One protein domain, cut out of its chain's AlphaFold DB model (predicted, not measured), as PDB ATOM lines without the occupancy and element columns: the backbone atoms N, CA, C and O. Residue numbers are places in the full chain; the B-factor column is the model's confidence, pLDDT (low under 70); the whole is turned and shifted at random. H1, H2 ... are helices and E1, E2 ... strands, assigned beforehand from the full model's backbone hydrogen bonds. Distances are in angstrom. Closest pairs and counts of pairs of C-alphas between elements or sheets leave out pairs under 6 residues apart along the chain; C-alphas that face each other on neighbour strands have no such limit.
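What this domain is: This is residues 3 to 123 and 190 to 229 of the 231 residues of an uncharacterized protein of Bacillus cereus (UniProt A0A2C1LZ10). A long, slender rod of antiparallel strands: one twisted, branched sheet of seven strands runs along it, with the very long strand E8 as its spine. The hairpin E4 and E5 packs over the sheet toward one end of the rod, and the short pair E2 and E7, with the helix H1, packs toward the other. The printed part has 161 residues, mostly strand, in the order E1 to E11 and then H1. It is loose, with a radius of gyration of the C-alphas of 21.6 A, and spans 72 by 28 by 22 A.

Where its parts are: In the large sheet, E8, residues 102 to 123, measures 61.4 A from first to last C-alpha and bends by 60 degrees at residue 120. E1, residues 3 to 15, begins at (532.973, 391.314, 378.730), measures 32.5 A and bends by 56 degrees at residue 6. E3, residues 28 to 39, measures 36.0 A, E6, residues 80 to 91, 34.4 A, and E9, residues 190 to 198, 26.3 A. E10 is residues 202 to 207 and E11 residues 215 to 218. E4, residues 46 to 56, measures 31.0 A and E5, residues 65 to 75, 30.4 A. E2 is residues 21 to 24 and E7 residues 95 to 98. H1, residues 219 to 227, ends at (528.688, 371.671, 352.936).

How they stand to each other: E1 lies on one side of E8, with N 8 and O 108 2.9 A apart; E9 and E10 lie on the other side, at staggered places, with N 113 and O 195 2.8 A apart and N 105 and O 204 2.8 A apart. E3 lies on one side of E9 and E8 on the other side, with N 37 of E3 and O 192 of E9 2.8 A apart; E9 lies on one side of E3 and the edge strand E6 on the other side, with N 32 and O 87 2.7 A apart. E10 and E11 form a hairpin, with N 205 and O 215 2.8 A apart. Three sheets make a stack, face to face in turn. The hairpin E4 and E5, with N 54 and O 67 2.8 A apart, faces the large sheet at 7.2 A centre to centre; the closest C-alphas of E5 and E6 are those of Ala 71 and Val 83, 6.2 A. E2 and E7, with N 96 and O 23 2.8 A apart, face it at 10.1 A. E1 with E8, E2 with E7, E3 with E6 and E4 with E5 are a jelly roll, one long hairpin wound over facing sheets. H1 is on the large sheet at a height of 9.6 A, over E10 and E11 and along the strands; every O i to N i+4 pair in it is within hydrogen-bond range.

The domain as a whole: The C-alphas farthest apart, those of Pro 18 and Phe 44, are 72.4 A apart. Residues 124 to 189 are cut out, with 13.8 A between C-alphas 123 and 190. Of the links printed whole, none is long. The mean pLDDT of the printed part is 71.0; 82 residues are under 70, among them residues 31 to 89.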
ATOM      1  N   LEU A   3     534.401 391.466 378.436       52.62
ATOM      2  CA  LEU A   3     532.973 391.314 378.730       52.62
ATOM      3  C   LEU A   3     532.163 391.492 377.445       52.62
ATOM      4  O   LEU A   3     532.385 392.455 376.711       52.62
ATOM      5  N   PHE A   4     531.238 390.573 377.176       57.53
ATOM      6  CA  PHE A   4     530.241 390.704 376.113       57.53
ATOM      7  C   PHE A   4     528.996 391.351 376.699       57.53
ATOM      8  O   PHE A   4     528.512 390.896 377.733       57.53
ATOM      9  N   HIS A   5     528.495 392.396 376.051       63.12
ATOM     10  CA  HIS A   5     527.347 393.146 376.558       63.12
ATOM     11  C   HIS A   5     526.153 393.068 375.612       63.12
ATOM     12  O   HIS A   5     525.031 393.049 376.098       63.12
ATOM     13  N   ASP A   6     526.389 392.907 374.303       76.69
ATOM     14  CA  ASP A   6     525.328 392.904 373.299       76.69
ATOM     15  C   ASP A   6     525.529 391.816 372.237       76.69
ATOM     16  O   ASP A   6     526.654 391.431 371.893       76.69
ATOM     17  N   ILE A   7     524.416 391.327 371.690       84.62
ATOM     18  CA  ILE A   7     524.378 390.456 370.512       84.62
ATOM     19  C   ILE A   7     523.702 391.239 369.393       84.62
ATOM     20  O   ILE A   7     522.575 391.703 369.549       84.62
ATOM     21  N   ILE A   8     524.380 391.365 368.256       85.81
ATOM     22  CA  ILE A   8     523.786 391.915 367.041       85.81
ATOM     23  C   ILE A   8     523.336 390.743 366.186       85.81
ATOM     24  O   ILE A   8     524.163 390.040 365.601       85.81
ATOM     25  N   GLU A   9     522.026 390.552 366.104       91.06
ATOM     26  CA  GLU A   9     521.423 389.632 365.149       91.06
ATOM     27  C   GLU A   9     521.525 390.210 363.732       91.06
ATOM     28  O   GLU A   9     521.092 391.335 363.452       91.06
ATOM     29  N   LEU A  10     522.129 389.432 362.839       90.00
ATOM     30  CA  LEU A  10     522.349 389.789 361.441       90.00
ATOM     31  C   LEU A  10     521.277 389.164 360.540       90.00
ATOM     32  O   LEU A  10     520.854 389.791 359.566       90.00
ATOM     33  N   LEU A  11     520.842 387.944 360.863       93.94
ATOM     34  CA  LEU A  11     519.769 387.218 360.183       93.94
ATOM     35  C   LEU A  11     519.337 386.018 361.035       93.94
ATOM     36  O   LEU A  11     520.192 385.291 361.531       93.94
ATOM     37  N   SER A  12     518.039 385.745 361.105       96.06
ATOM     38  CA  SER A  12     517.513 384.432 361.477       96.06
ATOM     39  C   SER A  12     516.763 383.862 360.282       96.06
ATOM     40  O   SER A  12     515.908 384.535 359.701       96.06
ATOM     41  N   TYR A  13     517.117 382.647 359.871       97.06
ATOM     42  CA  TYR A  13     516.516 382.012 358.706       97.06
ATOM     43  C   TYR A  13     516.119 380.571 358.995       97.06
ATOM     44  O   TYR A  13     516.947 379.745 359.383       97.06
ATOM     45  N   ARG A  14     514.844 380.267 358.757       97.25
ATOM     46  CA  ARG A  14     514.271 378.926 358.849       97.25
ATOM     47  C   ARG A  14     514.288 378.279 357.467       97.25
ATOM     48  O   ARG A  14     513.575 378.745 356.586       97.25
ATOM     49  N   ASN A  15     515.059 377.208 357.293       96.31
ATOM     50  CA  ASN A  15     515.117 376.470 356.034       96.31
ATOM     51  C   ASN A  15     514.316 375.165 356.138       96.31
ATOM     52  O   ASN A  15     514.792 374.155 356.658       96.31
ATOM     53  N   ASP A  16     513.085 375.202 355.640       93.56
ATOM     54  CA  ASP A  16     512.154 374.071 355.579       93.56
ATOM     55  C   ASP A  16     512.327 373.187 354.336       93.56
ATOM     56  O   ASP A  16     511.647 372.172 354.189       93.56
ATOM     57  N   THR A  17     513.262 373.537 353.455       92.88
ATOM     58  CA  THR A  17     513.542 372.762 352.249       92.88
ATOM     59  C   THR A  17     514.588 371.678 352.514       92.88
ATOM     60  O   THR A  17     515.407 371.816 353.423       92.88
ATOM     61  N   PRO A  18     514.628 370.605 351.701       89.31
ATOM     62  CA  PRO A  18     515.638 369.555 351.837       89.31
ATOM     63  C   PRO A  18     517.027 369.973 351.322       89.31
ATOM     64  O   PRO A  18     517.946 369.154 351.304       89.31
ATOM     65  N   LEU A  19     517.186 371.216 350.856       93.19
ATOM     66  CA  LEU A  19     518.413 371.730 350.253       93.19
ATOM     67  C   LEU A  19     518.959 372.907 351.058       93.19
ATOM     68  O   LEU A  19     518.208 373.730 351.574       93.19
ATOM     69  N   THR A  20     520.283 373.017 351.117       94.81
ATOM     70  CA  THR A  20     520.950 374.217 351.626       94.81
ATOM     71  C   THR A  20     520.558 375.422 350.776       94.81
ATOM     72  O   THR A  20     520.588 375.354 349.545       94.81
ATOM     73  N   GLN A  21     520.222 376.532 351.425       94.69
ATOM     74  CA  GLN A  21     519.849 377.771 350.752       94.69
ATOM     75  C   GLN A  21     520.875 378.870 350.982       94.69
ATOM     76  O   GLN A  21     521.457 378.979 352.057       94.69
ATOM     77  N   LYS A  22     521.057 379.719 349.975       95.19
ATOM     78  CA  LYS A  22     521.833 380.952 350.099       95.19
ATOM     79  C   LYS A  22     520.915 382.083 350.529       95.19
ATOM     80  O   LYS A  22     519.843 382.252 349.954       95.19
ATOM     81  N   GLN A  23     521.337 382.843 351.526       93.12
ATOM     82  CA  GLN A  23     520.619 384.000 352.051       93.12
ATOM     83  C   GLN A  23     521.584 385.165 352.245       93.12
ATOM     84  O   GLN A  23     522.794 384.972 352.240       93.12
ATOM     85  N   PHE A  24     521.058 386.372 352.426       89.62
ATOM     86  CA  PHE A  24     521.869 387.549 352.725       89.62
ATOM     87  C   PHE A  24     521.579 388.041 354.133       89.62
ATOM     88  O   PHE A  24     520.420 388.192 354.523       89.62
ATOM     89  N   THR A  25     522.634 388.310 354.894       88.12
ATOM     90  CA  THR A  25     522.495 388.987 356.181       88.12
ATOM     91  C   THR A  25     522.046 390.433 355.996       88.12
ATOM     92  O   THR A  25     522.254 391.048 354.950       88.12
ATOM     93  N   THR A  26     521.424 390.996 357.027       84.56
ATOM     94  CA  THR A  26     521.007 392.401 357.018       84.56
ATOM     95  C   THR A  26     522.198 393.294 357.346       84.56
ATOM     96  O   THR A  26     522.946 393.007 358.281       84.56
ATOM     97  N   GLU A  27     522.348 394.415 356.634       81.44
ATOM     98  CA  GLU A  27     523.308 395.443 357.037       81.44
ATOM     99  C   GLU A  27     522.893 396.048 358.389       81.44
ATOM    100  O   GLU A  27     521.741 396.450 358.585       81.44
ATOM    101  N   LYS A  28     523.834 396.127 359.330       80.38
ATOM    102  CA  LYS A  28     523.621 396.726 360.653       80.38
ATOM    103  C   LYS A  28     524.712 397.740 360.952       80.38
ATOM    104  O   LYS A  28     525.858 397.574 360.546       80.38
ATOM    105  N   GLN A  29     524.356 398.778 361.695       73.00
ATOM    106  CA  GLN A  29     525.299 399.782 362.170       73.00
ATOM    107  C   GLN A  29     525.245 399.832 363.690       73.00
ATOM    108  O   GLN A  29     524.170 399.720 364.279       73.00
ATOM    109  N   MET A  30     526.401 400.004 364.319       70.88
ATOM    110  CA  MET A  30     526.505 400.193 365.758       70.88
ATOM    111  C   MET A  30     527.483 401.320 366.059       70.88
ATOM    112  O   MET A  30     528.563 401.398 365.475       70.88
ATOM    113  N   LYS A  31     527.110 402.167 367.016       69.56
ATOM    114  CA  LYS A  31     528.006 403.169 367.577       69.56
ATOM    115  C   LYS A  31     528.955 402.508 368.577       69.56
ATOM    116  O   LYS A  31     528.512 401.931 369.569       69.56
ATOM    117  N   ARG A  32     530.253 402.603 368.319       67.69
ATOM    118  CA  ARG A  32     531.345 402.217 369.210       67.69
ATOM    119  C   ARG A  32     531.831 403.452 369.952       67.69
ATOM    120  O   ARG A  32     531.972 404.516 369.357       67.69
ATOM    121  N   VAL A  33     532.071 403.295 371.246       66.81
ATOM    122  CA  VAL A  33     532.601 404.349 372.108       66.81
ATOM    123  C   VAL A  33     533.818 403.781 372.818       66.81
ATOM    124  O   VAL A  33     533.684 402.858 373.625       66.81
ATOM    125  N   ASP A  34     534.980 404.329 372.495       62.69
ATOM    126  CA  ASP A  34     536.259 403.991 373.101       62.69
ATOM    127  C   ASP A  34     536.659 405.120 374.048       62.69
ATOM    128  O   ASP A  34     536.516 406.299 373.726       62.69
ATOM    129  N   THR A  35     537.153 404.772 375.229       62.53
ATOM    130  CA  THR A  35     537.560 405.750 376.243       62.53
ATOM    131  C   THR A  35     538.979 405.472 376.690       62.53
ATOM    132  O   THR A  35     539.355 404.322 376.929       62.53
ATOM    133  N   VAL A  36     539.769 406.533 376.812       59.88
ATOM    134  CA  VAL A  36     541.094 406.485 377.422       59.88
ATOM    135  C   VAL A  36     541.151 407.554 378.492       59.88
ATOM    136  O   VAL A  36     540.961 408.736 378.216       59.88
ATOM    137  N   THR A  37     541.436 407.129 379.710       63.22
ATOM    138  CA  THR A  37     541.611 407.992 380.864       63.22
ATOM    139  C   THR A  37     543.063 407.936 381.300       63.22
ATOM    140  O   THR A  37     543.569 406.867 381.644       63.22
ATOM    141  N   ALA A  38     543.728 409.083 381.313       56.50
ATOM    142  CA  ALA A  38     545.078 409.229 381.835       56.50
ATOM    143  C   ALA A  38     545.050 410.119 383.078       56.50
ATOM    144  O   ALA A  38     544.307 411.103 383.132       56.50
ATOM    145  N   THR A  39     545.849 409.761 384.081       62.25
ATOM    146  CA  THR A  39     545.954 410.526 385.329       62.25
ATOM    147  C   THR A  39     547.361 411.065 385.487       62.25
ATOM    148  O   THR A  39     548.343 410.350 385.291       62.25
ATOM    149  N   ASN A  40     547.452 412.330 385.869       59.47
ATOM    150  CA  ASN A  40     548.699 412.970 386.241       59.47
ATOM    151  C   ASN A  40     548.734 413.137 387.766       59.47
ATOM    152  O   ASN A  40     547.768 413.616 388.351       59.47
ATOM    153  N   GLN A  41     549.828 412.727 388.414       58.78
ATOM    154  CA  GLN A  41     550.035 412.890 389.864       58.78
ATOM    155  C   GLN A  41     550.901 414.105 390.231       58.78
ATOM    156  O   GLN A  41     551.147 414.393 391.402       58.78
ATOM    157  N   TYR A  42     551.376 414.831 389.230       55.47
ATOM    158  CA  TYR A  42     552.276 415.955 389.367       55.47
ATOM    159  C   TYR A  42     551.458 417.251 389.337       55.47
ATOM    160  O   TYR A  42     550.713 417.519 388.401       55.47
ATOM    161  N   GLY A  43     551.580 418.068 390.387       44.78
ATOM    162  CA  GLY A  43     550.762 419.267 390.611       44.78
ATOM    163  C   GLY A  43     551.017 420.454 389.666       44.78
ATOM    164  O   GLY A  43     550.836 421.591 390.094       44.78
ATOM    165  N   PHE A  44     551.447 420.219 388.423       49.19
ATOM    166  CA  PHE A  44     551.749 421.230 387.403       49.19
ATOM    167  C   PHE A  44     551.213 420.838 386.017       49.19
ATOM    168  O   PHE A  44     551.066 419.658 385.699       49.19
ATOM    169  N   LYS A  45     550.946 421.852 385.178       51.50
ATOM    170  CA  LYS A  45     550.364 421.688 383.839       51.50
ATOM    171  C   LYS A  45     551.341 420.972 382.891       51.50
ATOM    172  O   LYS A  45     552.433 421.491 382.650       51.50
ATOM    173  N   LEU A  46     550.940 419.815 382.352       54.78
ATOM    174  CA  LEU A  46     551.698 418.971 381.417       54.78
ATOM    175  C   LEU A  46     550.868 418.708 380.152       54.78
ATOM    176  O   LEU A  46     549.730 418.253 380.245       54.78
ATOM    177  N   GLY A  47     551.435 418.984 378.978       50.66
ATOM    178  CA  GLY A  47     550.836 418.628 377.684       50.66
ATOM    179  C   GLY A  47     551.473 417.362 377.117       50.66
ATOM    180  O   GLY A  47     552.701 417.251 377.127       50.66
ATOM    181  N   PHE A  48     550.654 416.424 376.637       50.28
ATOM    182  CA  PHE A  48     551.106 415.148 376.085       50.28
ATOM    183  C   PHE A  48     550.220 414.663 374.925       50.28
ATOM    184  O   PHE A  48     548.997 414.783 374.970       50.28
ATOM    185  N   GLU A  49     550.850 414.067 373.913       43.28
ATOM    186  CA  GLU A  49     550.207 413.426 372.764       43.28
ATOM    187  C   GLU A  49     550.681 411.963 372.707       43.28
ATOM    188  O   GLU A  49     551.871 411.709 372.503       43.28
ATOM    189  N   SER A  50     549.778 410.991 372.917       40.00
ATOM    190  CA  SER A  50     550.081 409.566 372.692       40.00
ATOM    191  C   SER A  50     549.325 409.026 371.507       40.00
ATOM    192  O   SER A  50     548.110 409.196 371.387       40.00
ATOM    193  N   THR A  51     550.028 408.234 370.711       40.34
ATOM    194  CA  THR A  51     549.431 407.270 369.801       40.34
ATOM    195  C   THR A  51     549.784 405.874 370.298       40.34
ATOM    196  O   THR A  51     550.948 405.484 370.242       40.34
ATOM    197  N   THR A  52     548.794 405.103 370.754       37.12
ATOM    198  CA  THR A  52     548.979 403.675 371.051       37.12
ATOM    199  C   THR A  52     548.211 402.833 370.036       37.12
ATOM    200  O   THR A  52     547.001 402.991 369.865       37.12
ATOM    201  N   GLU A  53     548.920 401.940 369.344       37.53
ATOM    202  CA  GLU A  53     548.329 400.987 368.403       37.53
ATOM    203  C   GLU A  53     548.085 399.637 369.086       37.53
ATOM    204  O   GLU A  53     549.013 398.973 369.547       37.53
ATOM    205  N   PHE A  54     546.830 399.204 369.106       35.69
ATOM    206  CA  PHE A  54     546.413 397.875 369.526       35.69
ATOM    207  C   PHE A  54     546.026 397.068 368.287       35.69
ATOM    208  O   PHE A  54     545.319 397.556 367.410       35.69
ATOM    209  N   LYS A  55     546.468 395.817 368.184       31.75
ATOM    210  CA  LYS A  55     546.047 394.911 367.104       31.75
ATOM    211  C   LYS A  55     545.061 393.907 367.683       31.75
ATOM    212  O   LYS A  55     545.427 393.187 368.609       31.75
ATOM    213  N   VAL A  56     543.841 393.851 367.148       31.59
ATOM    214  CA  VAL A  56     542.911 392.748 367.434       31.59
ATOM    215  C   VAL A  56     542.549 392.099 366.107       31.59
ATOM    216  O   VAL A  56     542.041 392.750 365.194       31.59
ATOM    217  N   ASP A  57     542.849 390.811 365.981       28.81
ATOM    218  CA  ASP A  57     542.496 390.044 364.792       28.81
ATOM    219  C   ASP A  57     540.972 389.847 364.752       28.81
ATOM    220  O   ASP A  57     540.406 389.062 365.513       28.81
ATOM    221  N   ALA A  58     540.293 390.578 363.865       32.44
ATOM    222  CA  ALA A  58     538.877 390.407 363.567       32.44
ATOM    223  C   ALA A  58     538.712 389.935 362.116       32.44
ATOM    224  O   ALA A  58     538.994 390.661 361.170       32.44
ATOM    225  N   LEU A  59     538.228 388.707 361.929       29.31
ATOM    226  CA  LEU A  59     537.962 388.085 360.625       29.31
ATOM    227  C   LEU A  59     536.620 388.544 360.017       29.31
ATOM    228  O   LEU A  59     535.856 387.744 359.485       29.31
ATOM    229  N   VAL A  60     536.298 389.838 360.078       32.81
ATOM    230  CA  VAL A  60     535.286 390.388 359.164       32.81
ATOM    231  C   VAL A  60     536.032 390.650 357.865       32.81
ATOM    232  O   VAL A  60     536.767 391.628 357.787       32.81
ATOM    233  N   ALA A  61     535.942 389.698 356.929       29.47
ATOM    234  CA  ALA A  61     536.468 389.736 355.562       29.47
ATOM    235  C   ALA A  61     537.574 390.790 355.331       29.47
ATOM    236  O   ALA A  61     537.302 391.957 355.060       29.47
ATOM    237  N   SER A  62     538.838 390.365 355.403       29.42
ATOM    238  CA  SER A  62     540.037 391.128 355.001       29.42
ATOM    239  C   SER A  62     540.458 392.367 355.814       29.42
ATOM    240  O   SER A  62     541.474 392.969 355.470       29.42
ATOM    241  N   ALA A  63     539.806 392.718 356.923       32.75
ATOM    242  CA  ALA A  63     540.280 393.811 357.775       32.75
ATOM    243  C   ALA A  63     540.983 393.279 359.032       32.75
ATOM    244  O   ALA A  63     540.340 393.032 360.047       32.75
ATOM    245  N   LYS A  64     542.322 393.170 359.011       34.94
ATOM    246  CA  LYS A  64     543.092 393.244 360.267       34.94
ATOM    247  C   LYS A  64     542.690 394.553 360.938       34.94
ATOM    248  O   LYS A  64     543.068 395.619 360.454       34.94
ATOM    249  N   GLN A  65     541.890 394.492 361.996       37.97
ATOM    250  CA  GLN A  65     541.532 395.693 362.732       37.97
ATOM    251  C   GLN A  65     542.752 396.079 363.581       37.97
ATOM    252  O   GLN A  65     543.038 395.530 364.643       37.97
ATOM    253  N   SER A  66     543.563 396.980 363.034       37.06
ATOM    254  CA  SER A  66     544.528 397.755 363.804       37.06
ATOM    255  C   SER A  66     543.781 398.941 364.403       37.06
ATOM    256  O   SER A  66     543.262 399.783 363.675       37.06
ATOM    257  N   PHE A  67     543.712 398.990 365.722       43.44
ATOM    258  CA  PHE A  67     543.056 400.039 366.484       43.44
ATOM    259  C   PHE A  67     544.113 401.047 366.896       43.44
ATOM    260  O   PHE A  67     545.022 400.729 367.659       43.44
ATOM    261  N   LYS A  68     544.007 402.272 366.396       42.31
ATOM    262  CA  LYS A  68     544.866 403.368 366.823       42.31
ATOM    263  C   LYS A  68     544.085 404.217 367.815       42.31
ATOM    264  O   LYS A  68     543.226 404.995 367.421       42.31
ATOM    265  N   ALA A  69     544.374 404.055 369.103       42.16
ATOM    266  CA  ALA A  69     543.903 404.993 370.109       42.16
ATOM    267  C   ALA A  69     544.915 406.142 370.170       42.16
ATOM    268  O   ALA A  69     545.982 406.018 370.774       42.16
ATOM    269  N   SER A  70     544.611 407.242 369.481       44.22
ATOM    270  CA  SER A  70     545.301 408.516 369.679       44.22
ATOM    271  C   SER A  70     544.540 409.333 370.716       44.22
ATOM    272  O   SER A  70     543.326 409.512 370.590       44.22
ATOM    273  N   ALA A  71     545.244 409.807 371.736       44.84
ATOM    274  CA  ALA A  71     544.679 410.678 372.750       44.84
ATOM    275  C   ALA A  71     545.669 411.800 373.069       44.84
ATOM    276  O   ALA A  71     546.834 411.557 373.394       44.84
ATOM    277  N   GLU A  72     545.175 413.030 372.969       46.88
ATOM    278  CA  GLU A  72     545.856 414.221 373.458       46.88
ATOM    279  C   GLU A  72     545.331 414.542 374.854       46.88
ATOM    280  O   GLU A  72     544.123 414.656 375.074       46.88
ATOM    281  N   PHE A  73     546.246 414.695 375.804       53.22
ATOM    282  CA  PHE A  73     545.919 415.021 377.182       53.22
ATOM    283  C   PHE A  73     546.605 416.325 377.582       53.22
ATOM    284  O   PHE A  73     547.824 416.466 377.496       53.22
ATOM    285  N   ASN A  74     545.804 417.271 378.070       52.91
ATOM    286  CA  ASN A  74     546.282 418.524 378.640       52.91
ATOM    287  C   ASN A  74     545.980 418.529 380.134       52.91
ATOM    288  O   ASN A  74     544.850 418.777 380.544       52.91
ATOM    289  N   PHE A  75     546.972 418.223 380.959       51.81
ATOM    290  CA  PHE A  75     546.840 418.280 382.413       51.81
ATOM    291  C   PHE A  75     547.143 419.692 382.876       51.81
ATOM    292  O   PHE A  75     548.124 420.257 382.409       51.81
ATOM    293  N   SER A  76     546.348 420.255 383.783       50.19
ATOM    294  CA  SER A  76     546.610 421.548 384.427       50.19
ATOM    295  C   SER A  76     547.179 421.417 385.847       50.19
ATOM    296  O   SER A  76     547.890 422.315 386.300       50.19
ATOM    297  N   HIS A  77     546.932 420.279 386.503       57.59
ATOM    298  CA  HIS A  77     547.321 419.907 387.869       57.59
ATOM    299  C   HIS A  77     547.332 418.355 388.018       57.59
ATOM    300  O   HIS A  77     547.465 417.649 387.015       57.59
ATOM    301  N   THR A  78     547.182 417.816 389.245       56.22
ATOM    302  CA  THR A  78     546.703 416.452 389.544       56.22
ATOM    303  C   THR A  78     545.312 416.233 388.942       56.22
ATOM    304  O   THR A  78     544.294 416.248 389.630       56.22
ATOM    305  N   ASP A  79     545.276 416.090 387.624       57.69
ATOM    306  CA  ASP A  79     544.055 415.988 386.844       57.69
ATOM    307  C   ASP A  79     543.929 414.589 386.246       57.69
ATOM    308  O   ASP A  79     544.906 413.938 385.862       57.69
ATOM    309  N   THR A  80     542.683 414.144 386.147       61.59
ATOM    310  CA  THR A  80     542.297 412.957 385.389       61.59
ATOM    311  C   THR A  80     541.628 413.430 384.111       61.59
ATOM    312  O   THR A  80     540.552 414.022 384.163       61.59
ATOM    313  N   ASN A  81     542.249 413.167 382.965       59.69
ATOM    314  CA  ASN A  81     541.681 413.516 381.671       59.69
ATOM    315  C   ASN A  81     541.156 412.266 380.986       59.69
ATOM    316  O   ASN A  81     541.857 411.261 380.901       59.69
ATOM    317  N   THR A  82     539.932 412.348 380.469       62.75
ATOM    318  CA  THR A  82     539.313 411.274 379.690       62.75
ATOM    319  C   THR A  82     539.059 411.764 378.277       62.75
ATOM    320  O   THR A  82     538.385 412.772 378.081       62.75
ATOM    321  N   VAL A  83     539.596 411.037 377.306       62.25
ATOM    322  CA  VAL A  83     539.300 411.212 375.887       62.25
ATOM    323  C   VAL A  83     538.332 410.114 375.476       62.25
ATOM    324  O   VAL A  83     538.564 408.936 375.755       62.25
ATOM    325  N   THR A  84     537.255 410.514 374.809       65.12
ATOM    326  CA  THR A  84     536.235 409.612 374.277       65.12
ATOM    327  C   THR A  84     536.242 409.710 372.761       65.12
ATOM    328  O   THR A  84     536.008 410.786 372.215       65.12
ATOM    329  N   ASN A  85     536.477 408.586 372.093       61.91
ATOM    330  CA  ASN A  85     536.402 408.464 370.645       61.91
ATOM    331  C   ASN A  85     535.147 407.679 370.274       61.91
ATOM    332  O   ASN A  85     534.886 406.607 370.822       61.91
ATOM    333  N   GLU A  86     534.366 408.212 369.340       65.56
ATOM    334  CA  GLU A  86     533.156 407.563 368.849       65.56
ATOM    335  C   GLU A  86     533.336 407.179 367.380       65.56
ATOM    336  O   GLU A  86     533.654 408.022 366.545       65.56
ATOM    337  N   GLU A  87     533.102 405.911 367.055       63.84
ATOM    338  CA  GLU A  87     533.152 405.402 365.685       63.84
ATOM    339  C   GLU A  87     531.882 404.623 365.360       63.84
ATOM    340  O   GLU A  87     531.360 403.883 366.189       63.84
ATOM    341  N   THR A  88     531.392 404.730 364.128       65.81
ATOM    342  CA  THR A  88     530.293 403.883 363.654       65.81
ATOM    343  C   THR A  88     530.864 402.659 362.954       65.81
ATOM    344  O   THR A  88     531.500 402.773 361.907       65.81
ATOM    345  N   VAL A  89     530.606 401.476 363.505       68.75
ATOM    346  CA  VAL A  89     530.954 400.194 362.882       68.75
ATOM    347  C   VAL A  89     529.786 399.736 362.016       68.75
ATOM    348  O   VAL A  89     528.648 399.668 362.484       68.75
ATOM    349  N   ILE A  90     530.070 399.413 360.753       71.94
ATOM    350  CA  ILE A  90     529.079 398.930 359.788       71.94
ATOM    351  C   ILE A  90     529.335 397.448 359.504       71.94
ATOM    352  O   ILE A  90     530.357 397.081 358.925       71.94
ATOM    353  N   PHE A  91     528.376 396.603 359.864       75.12
ATOM    354  CA  PHE A  91     528.325 395.195 359.493       75.12
ATOM    355  C   PHE A  91     527.610 395.085 358.152       75.12
ATOM    356  O   PHE A  91     526.382 395.136 358.095       75.12
ATOM    357  N   LYS A  92     528.379 395.002 357.064       77.00
ATOM    358  CA  LYS A  92     527.833 394.879 355.708       77.00
ATOM    359  C   LYS A  92     527.080 393.563 355.525       77.00
ATOM    360  O   LYS A  92     527.470 392.545 356.091       77.00
ATOM    361  N   ALA A  93     526.029 393.608 354.708       80.38
ATOM    362  CA  ALA A  93     525.319 392.418 354.255       80.38
ATOM    363  C   ALA A  93     526.287 391.457 353.545       80.38
ATOM    364  O   ALA A  93     527.112 391.885 352.734       80.38
ATOM    365  N   GLN A  94     526.193 390.169 353.861       81.56
ATOM    366  CA  GLN A  94     527.031 389.099 353.316       81.56
ATOM    367  C   GLN A  94     526.154 387.905 352.942       81.56
ATOM    368  O   GLN A  94     525.153 387.640 353.608       81.56
ATOM    369  N   GLU A  95     526.527 387.198 351.874       89.75
ATOM    370  CA  GLU A  95     525.897 385.923 351.520       89.75
ATOM    371  C   GLU A  95     526.272 384.860 352.565       89.75
ATOM    372  O   GLU A  95     527.433 384.760 352.957       89.75
ATOM    373  N   VAL A  96     525.291 384.080 353.017       91.88
ATOM    374  CA  VAL A  96     525.434 383.020 354.020       91.88
ATOM    375  C   VAL A  96     524.654 381.762 353.629       91.88
ATOM    376  O   VAL A  96     523.635 381.843 352.938       91.88
ATOM    377  N   LEU A  97     525.109 380.589 354.082       94.00
ATOM    378  CA  LEU A  97     524.465 379.296 353.804       94.00
ATOM    379  C   LEU A  97     523.515 378.840 354.915       94.00
ATOM    380  O   LEU A  97     523.966 378.398 355.956       94.00
ATOM    381  N   ALA A  98     522.206 378.805 354.702       95.44
ATOM    382  CA  ALA A  98     521.280 378.167 355.636       95.44
ATOM    383  C   ALA A  98     521.154 376.659 355.366       95.44
ATOM    384  O   ALA A  98     520.656 376.249 354.314       95.44
ATOM    385  N   ALA A  99     521.564 375.831 356.326       95.31
ATOM    386  CA  ALA A  99     521.436 374.382 356.247       95.31
ATOM    387  C   ALA A  99     519.969 373.938 356.253       95.31
ATOM    388  O   ALA A  99     519.124 374.585 356.868       95.31
ATOM    389  N   ALA A 100     519.671 372.848 355.550       95.06
ATOM    390  CA  ALA A 100     518.344 372.237 355.536       95.06
ATOM    391  C   ALA A 100     517.959 371.679 356.915       95.06
ATOM    392  O   ALA A 100     518.824 371.247 357.676       95.06
ATOM    393  N   GLY A 101     516.659 371.628 357.210       93.75
ATOM    394  CA  GLY A 101     516.146 370.913 358.385       93.75
ATOM    395  C   GLY A 101     516.324 371.645 359.718       93.75
ATOM    396  O   GLY A 101     516.250 371.015 360.770       93.75
ATOM    397  N   GLY A 102     516.532 372.963 359.695       94.62
ATOM    398  CA  GLY A 102     516.666 373.757 360.910       94.62
ATOM    399  C   GLY A 102     516.504 375.260 360.702       94.62
ATOM    400  O   GLY A 102     516.285 375.763 359.594       94.62
ATOM    401  N   THR A 103     516.623 375.990 361.805       97.44
ATOM    402  CA  THR A 103     516.742 377.449 361.828       97.44
ATOM    403  C   THR A 103     518.189 377.821 362.111       97.44
ATOM    404  O   THR A 103     518.784 377.314 363.058       97.44
ATOM    405  N   THR A 104     518.756 378.723 361.314       96.75
ATOM    406  CA  THR A 104     520.102 379.259 361.544       96.75
ATOM    407  C   THR A 104     520.020 380.722 361.953       96.75
ATOM    408  O   THR A 104     519.465 381.541 361.218       96.75
ATOM    409  N   ASN A 105     520.601 381.049 363.105       96.75
ATOM    410  CA  ASN A 105     520.749 382.412 363.597       96.75
ATOM    411  C   ASN A 105     522.189 382.878 363.371       96.75
ATOM    412  O   ASN A 105     523.126 382.299 363.921       96.75
ATOM    413  N   TYR A 106     522.364 383.947 362.602       92.94
ATOM    414  CA  TYR A 106     523.642 384.603 362.364       92.94
ATOM    415  C   TYR A 106     523.744 385.845 363.228       92.94
ATOM    416  O   TYR A 106     522.888 386.732 363.168       92.94
ATOM    417  N   PHE A 107     524.808 385.940 364.013       90.31
ATOM    418  CA  PHE A 107     524.996 387.061 364.918       90.31
ATOM    419  C   PHE A 107     526.471 387.358 365.157       90.31
ATOM    420  O   PHE A 107     527.344 386.514 364.968       90.31
ATOM    421  N   THR A 108     526.758 388.570 365.613       82.75
ATOM    422  CA  THR A 108     528.058 388.924 366.192       82.75
ATOM    423  C   THR A 108     527.864 389.345 367.641       82.75
ATOM    424  O   THR A 108     526.815 389.872 368.016       82.75
ATOM    425  N   ARG A 109     528.862 389.076 368.481       79.38
ATOM    426  CA  ARG A 109     528.867 389.526 369.871       79.38
ATOM    427  C   ARG A 109     529.701 390.784 369.959       79.38
ATOM    428  O   ARG A 109     530.846 390.792 369.507       79.38
ATOM    429  N   VAL A 110     529.147 391.810 370.582       74.50
ATOM    430  CA  VAL A 110     529.865 393.043 370.875       74.50
ATOM    431  C   VAL A 110     530.148 393.105 372.364       74.50
ATOM    432  O   VAL A 110     529.323 392.765 373.218       74.50
ATOM    433  N   GLY A 111     531.368 393.499 372.677       66.19
ATOM    434  CA  GLY A 111     531.842 393.597 374.033       66.19
ATOM    435  C   GLY A 111     532.727 394.806 374.244       66.19
ATOM    436  O   GLY A 111     533.033 395.563 373.326       66.19
ATOM    437  N   LYS A 112     533.147 394.959 375.495       68.44
ATOM    438  CA  LYS A 112     534.162 395.931 375.887       68.44
ATOM    439  C   LYS A 112     535.334 395.206 376.526       68.44
ATOM    440  O   LYS A 112     535.151 394.291 377.336       68.44
ATOM    441  N   ALA A 113     536.535 395.611 376.150       59.19
ATOM    442  CA  ALA A 113     537.768 395.195 376.785       59.19
ATOM    443  C   ALA A 113     538.288 396.356 377.629       59.19
ATOM    444  O   ALA A 113     538.446 397.470 377.134       59.19
ATOM    445  N   LYS A 114     538.556 396.081 378.908       64.19
ATOM    446  CA  LYS A 114     539.263 397.027 379.774       64.19
ATOM    447  C   LYS A 114     540.759 396.794 379.652       64.19
ATOM    448  O   LYS A 114     541.198 395.641 379.746       64.19
ATOM    449  N   PHE A 115     541.514 397.870 379.498       60.25
ATOM    450  CA  PHE A 115     542.967 397.858 379.512       60.25
ATOM    451  C   PHE A 115     543.500 398.899 380.491       60.25
ATOM    452  O   PHE A 115     542.834 399.876 380.830       60.25
ATOM    453  N   SER A 116     544.714 398.660 380.955       62.62
ATOM    454  CA  SER A 116     545.443 399.571 381.818       62.62
ATOM    455  C   SER A 116     546.926 399.392 381.573       62.62
ATOM    456  O   SER A 116     547.377 398.284 381.276       62.62
ATOM    457  N   GLY A 117     547.679 400.463 381.726       57.28
ATOM    458  CA  GLY A 117     549.124 400.428 381.642       57.28
ATOM    459  C   GLY A 117     549.722 401.687 382.236       57.28
ATOM    460  O   GLY A 117     549.011 402.576 382.699       57.28
ATOM    461  N   ALA A 118     551.041 401.745 382.188       67.06
ATOM    462  CA  ALA A 118     551.793 402.938 382.505       67.06
ATOM    463  C   ALA A 118     552.805 403.168 381.389       67.06
ATOM    464  O   ALA A 118     553.366 402.211 380.847       67.06
ATOM    465  N   PHE A 119     553.044 404.425 381.044       61.66
ATOM    466  CA  PHE A 119     554.160 404.799 380.185       61.66
ATOM    467  C   PHE A 119     554.987 405.881 380.864       61.66
ATOM    468  O   PHE A 119     554.496 406.635 381.705       61.66
ATOM    469  N   GLN A 120     556.262 405.937 380.495       71.69
ATOM    470  CA  GLN A 120     557.175 406.981 380.928       71.69
ATOM    471  C   GLN A 120     557.512 407.863 379.740       71.69
ATOM    472  O   GLN A 120     557.855 407.365 378.668       71.69
ATOM    473  N   THR A 121     557.406 409.168 379.931       67.94
ATOM    474  CA  THR A 121     557.811 410.151 378.930       67.94
ATOM    475  C   THR A 121     558.350 411.390 379.613       67.94
ATOM    476  O   THR A 121     558.046 411.674 380.773       67.94
ATOM    477  N   ASP A 122     559.124 412.158 378.865       74.94
ATOM    478  CA  ASP A 122     559.426 413.523 379.249       74.94
ATOM    479  C   ASP A 122     558.172 414.386 379.050       74.94
ATOM    480  O   ASP A 122     557.413 414.190 378.094       74.94
ATOM    481  N   ALA A 123     557.937 415.331 379.958       70.62
ATOM    482  CA  ALA A 123     556.746 416.173 379.949       70.62
ATOM    483  C   ALA A 123     557.115 417.647 380.127       70.62
ATOM    484  O   ALA A 123     557.922 417.998 380.985       70.62
ATOM    485  N   ASP A 190     549.970 406.765 384.486       69.00
ATOM    486  CA  ASP A 190     549.050 405.643 384.484       69.00
ATOM    487  C   ASP A 190     547.866 405.974 383.579       69.00
ATOM    488  O   ASP A 190     547.299 407.076 383.616       69.00
ATOM    489  N   TYR A 191     547.469 404.997 382.775       62.84
ATOM    490  CA  TYR A 191     546.278 405.087 381.955       62.84
ATOM    491  C   TYR A 191     545.408 403.851 382.127       62.84
ATOM    492  O   TYR A 191     545.875 402.725 382.309       62.84
ATOM    493  N   THR A 192     544.109 404.078 382.031       64.25
ATOM    494  CA  THR A 192     543.097 403.034 381.919       64.25
ATOM    495  C   THR A 192     542.207 403.357 380.734       64.25
ATOM    496  O   THR A 192     542.115 404.505 380.306       64.25
ATOM    497  N   GLY A 193     541.564 402.354 380.167       60.66
ATOM    498  CA  GLY A 193     540.633 402.588 379.083       60.66
ATOM    499  C   GLY A 193     539.695 401.426 378.865       60.66
ATOM    500  O   GLY A 193     539.927 400.300 379.319       60.66
ATOM    501  N   GLU A 194     538.620 401.725 378.156       64.69
ATOM    502  CA  GLU A 194     537.670 400.741 377.669       64.69
ATOM    503  C   GLU A 194     537.570 400.869 376.156       64.69
ATOM    504  O   GLU A 194     537.323 401.955 375.637       64.69
ATOM    505  N   MET A 195     537.743 399.752 375.459       63.19
ATOM    506  CA  MET A 195     537.625 399.681 374.007       63.19
ATOM    507  C   MET A 195     536.516 398.710 373.625       63.19
ATOM    508  O   MET A 195     536.449 397.593 374.151       63.19
ATOM    509  N   GLY A 196     535.646 399.127 372.709       60.09
ATOM    510  CA  GLY A 196     534.656 398.249 372.103       60.09
ATOM    511  C   GLY A 196     535.312 397.264 371.135       60.09
ATOM    512  O   GLY A 196     536.171 397.636 370.344       60.09
ATOM    513  N   TYR A 197     534.887 396.005 371.153       64.00
ATOM    514  CA  TYR A 197     535.290 395.008 370.160       64.00
ATOM    515  C   TYR A 197     534.075 394.188 369.729       64.00
ATOM    516  O   TYR A 197     533.096 394.067 370.467       64.00
ATOM    517  N   SER A 198     534.139 393.603 368.536       66.25
ATOM    518  CA  SER A 198     533.122 392.671 368.041       66.25
ATOM    519  C   SER A 198     533.773 391.359 367.626       66.25
ATOM    520  O   SER A 198     534.916 391.352 367.167       66.25
ATOM    521  N   THR A 199     533.078 390.239 367.812       66.69
ATOM    522  CA  THR A 199     533.562 388.943 367.331       66.69
ATOM    523  C   THR A 199     533.358 388.820 365.827       66.69
ATOM    524  O   THR A 199     532.494 389.473 365.239       66.69
ATOM    525  N   ALA A 200     534.072 387.877 365.212       73.00
ATOM    526  CA  ALA A 200     533.646 387.341 363.925       73.00
ATOM    527  C   ALA A 200     532.190 386.832 363.999       73.00
ATOM    528  O   ALA A 200     531.679 386.527 365.088       73.00
ATOM    529  N   VAL A 201     531.530 386.750 362.840       83.38
ATOM    530  CA  VAL A 201     530.158 386.239 362.729       83.38
ATOM    531  C   VAL A 201     530.098 384.801 363.247       83.38
ATOM    532  O   VAL A 201     530.934 383.956 362.912       83.38
ATOM    533  N   GLN A 202     529.100 384.536 364.080       89.75
ATOM    534  CA  GLN A 202     528.761 383.228 364.618       89.75
ATOM    535  C   GLN A 202     527.448 382.753 364.003       89.75
ATOM    536  O   GLN A 202     526.578 383.564 363.678       89.75
ATOM    537  N   ALA A 203     527.317 381.438 363.872       94.50
ATOM    538  CA  ALA A 203     526.083 380.772 363.493       94.50
ATOM    539  C   ALA A 203     525.627 379.874 364.649       94.50
ATOM    540  O   ALA A 203     526.414 379.076 365.167       94.50
ATOM    541  N   GLU A 204     524.369 380.011 365.059       96.94
ATOM    542  CA  GLU A 204     523.664 379.039 365.893       96.94
ATOM    543  C   GLU A 204     522.669 378.280 365.015       96.94
ATOM    544  O   GLU A 204     521.702 378.858 364.523       96.94
ATOM    545  N   PHE A 205     522.921 376.990 364.815       97.12
ATOM    546  CA  PHE A 205     521.999 376.086 364.145       97.12
ATOM    547  C   PHE A 205     521.098 375.411 365.178       97.12
ATOM    548  O   PHE A 205     521.581 374.838 366.160       97.12
ATOM    549  N   ILE A 206     519.792 375.493 364.949       96.88
ATOM    550  CA  ILE A 206     518.743 374.877 365.755       96.88
ATOM    551  C   ILE A 206     518.026 373.867 364.848       96.88
ATOM    552  O   ILE A 206     517.219 374.290 364.011       96.88
ATOM    553  N   PRO A 207     518.317 372.562 364.981       95.75
ATOM    554  CA  PRO A 207     517.637 371.522 364.216       95.75
ATOM    555  C   PRO A 207     516.123 371.531 364.472       95.75
ATOM    556  O   PRO A 207     515.662 371.905 365.554       95.75
ATOM    557  N   PHE A 208     515.324 371.116 363.487       95.06
ATOM    558  CA  PHE A 208     513.892 370.887 363.707       95.06
ATOM    559  C   PHE A 208     513.627 369.631 364.539       95.06
ATOM    560  O   PHE A 208     512.609 369.581 365.234       95.06
ATOM    561  N   ASP A 209     514.524 368.642 364.478       92.25
ATOM    562  CA  ASP A 209     514.499 367.516 365.407       92.25
ATOM    563  C   ASP A 209     514.941 367.994 366.793       92.25
ATOM    564  O   ASP A 209     516.088 368.372 367.015       92.25
ATOM    565  N   GLN A 210     514.013 367.967 367.746       87.25
ATOM    566  CA  GLN A 210     514.261 368.414 369.115       87.25
ATOM    567  C   GLN A 210     515.190 367.476 369.903       87.25
ATOM    568  O   GLN A 210     515.622 367.841 370.997       87.25
ATOM    569  N   ASN A 211     515.495 366.285 369.376       90.50
ATOM    570  CA  ASN A 211     516.467 365.369 369.971       90.50
ATOM    571  C   ASN A 211     517.914 365.731 369.609       90.50
ATOM    572  O   ASN A 211     518.841 365.288 370.291       90.50
ATOM    573  N   GLU A 212     518.120 366.530 368.561       90.56
ATOM    574  CA  GLU A 212     519.446 366.987 368.162       90.56
ATOM    575  C   GLU A 212     519.825 368.280 368.903       90.56
ATOM    576  O   GLU A 212     519.021 369.210 369.028       90.56
ATOM    577  N   PRO A 213     521.059 368.380 369.428       92.69
ATOM    578  CA  PRO A 213     521.477 369.562 370.156       92.69
ATOM    579  C   PRO A 213     521.676 370.739 369.203       92.69
ATOM    580  O   PRO A 213     522.286 370.617 368.139       92.69
ATOM    581  N   LYS A 214     521.264 371.926 369.648       95.50
ATOM    582  CA  LYS A 214     521.655 373.172 368.987       95.50
ATOM    583  C   LYS A 214     523.176 373.346 368.993       95.50
ATOM    584  O   LYS A 214     523.846 373.021 369.978       95.50
ATOM    585  N   GLN A 215     523.722 373.910 367.920       95.31
ATOM    586  CA  GLN A 215     525.165 374.084 367.755       95.31
ATOM    587  C   GLN A 215     525.514 375.537 367.464       95.31
ATOM    588  O   GLN A 215     525.045 376.106 366.486       95.31
ATOM    589  N   THR A 216     526.388 376.123 368.283       94.56
ATOM    590  CA  THR A 216     526.938 377.465 368.058       94.56
ATOM    591  C   THR A 216     528.409 377.372 367.677       94.56
ATOM    592  O   THR A 216     529.197 376.737 368.379       94.56
ATOM    593  N   MET A 217     528.801 378.016 366.580       92.81
ATOM    594  CA  MET A 217     530.186 378.033 366.101       92.81
ATOM    595  C   MET A 217     530.491 379.281 365.261       92.81
ATOM    596  O   MET A 217     529.606 380.098 365.012       92.81
ATOM    597  N   SER A 218     531.749 379.456 364.837       89.31
ATOM    598  CA  SER A 218     532.097 380.484 363.847       89.31
ATOM    599  C   SER A 218     531.400 380.204 362.516       89.31
ATOM    600  O   SER A 218     531.187 379.042 362.168       89.31
ATOM    601  N   TYR A 219     531.079 381.256 361.757       90.25
ATOM    602  CA  TYR A 219     530.460 381.087 360.441       90.25
ATOM    603  C   TYR A 219     531.300 380.190 359.518       90.25
ATOM    604  O   TYR A 219     530.750 379.280 358.918       90.25
ATOM    605  N   GLU A 220     532.625 380.361 359.497       88.25
ATOM    606  CA  GLU A 220     533.548 379.519 358.717       88.25
ATOM    607  C   GLU A 220     533.379 378.023 359.030       88.25
ATOM    608  O   GLU A 220     533.193 377.203 358.135       88.25
ATOM    609  N   LYS A 221     533.353 377.658 360.319       91.12
ATOM    610  CA  LYS A 221     533.177 376.261 360.734       91.12
ATOM    611  C   LYS A 221     531.785 375.736 360.386       91.12
ATOM    612  O   LYS A 221     531.638 374.573 360.014       91.12
ATOM    613  N   TYR A 222     530.769 376.578 360.540       94.19
ATOM    614  CA  TYR A 222     529.395 376.237 360.204       94.19
ATOM    615  C   TYR A 222     529.217 376.026 358.694       94.19
ATOM    616  O   TYR A 222     528.576 375.060 358.288       94.19
ATOM    617  N   GLU A 223     529.825 376.870 357.864       92.44
ATOM    618  CA  GLU A 223     529.802 376.759 356.407       92.44
ATOM    619  C   GLU A 223     530.420 375.434 355.946       92.44
ATOM    620  O   GLU A 223     529.779 374.700 355.194       92.44
ATOM    621  N   THR A 224     531.594 375.069 356.479       93.19
ATOM    622  CA  THR A 224     532.220 373.762 356.214       93.19
ATOM    623  C   THR A 224     531.291 372.612 356.599       93.19
ATOM    624  O   THR A 224     530.988 371.750 355.778       93.19
ATOM    625  N   LYS A 225     530.747 372.625 357.824       94.12
ATOM    626  CA  LYS A 225     529.828 371.571 358.281       94.12
ATOM    627  C   LYS A 225     528.551 371.468 357.448       94.12
ATOM    628  O   LYS A 225     528.055 370.365 357.223       94.12
ATOM    629  N   THR A 226     528.022 372.604 357.000       93.12
ATOM    630  CA  THR A 226     526.834 372.668 356.140       93.12
ATOM    631  C   THR A 226     527.104 372.005 354.795       93.12
ATOM    632  O   THR A 226     526.269 371.251 354.297       93.12
ATOM    633  N   GLN A 227     528.272 372.268 354.206       91.56
ATOM    634  CA  GLN A 227     528.688 371.671 352.936       91.56
ATOM    635  C   GLN A 227     528.938 370.163 353.076       91.56
ATOM    636  O   GLN A 227     528.501 369.391 352.221       91.56
ATOM    637  N   ASP A 228     529.533 369.743 354.194       92.44
ATOM    638  CA  ASP A 228     529.820 368.338 354.508       92.44
ATOM    639  C   ASP A 228     528.597 367.548 355.008       92.44
ATOM    640  O   ASP A 228     528.697 366.342 355.232       92.44
ATOM    641  N   LYS A 229     527.442 368.207 355.202       87.31
ATOM    642  CA  LYS A 229     526.222 367.625 355.795       87.31
ATOM    643  C   LYS A 229     526.486 366.952 357.153       87.31
ATOM    644  O   LYS A 229     526.020 365.845 357.407       87.31
TER     645      LYS A 229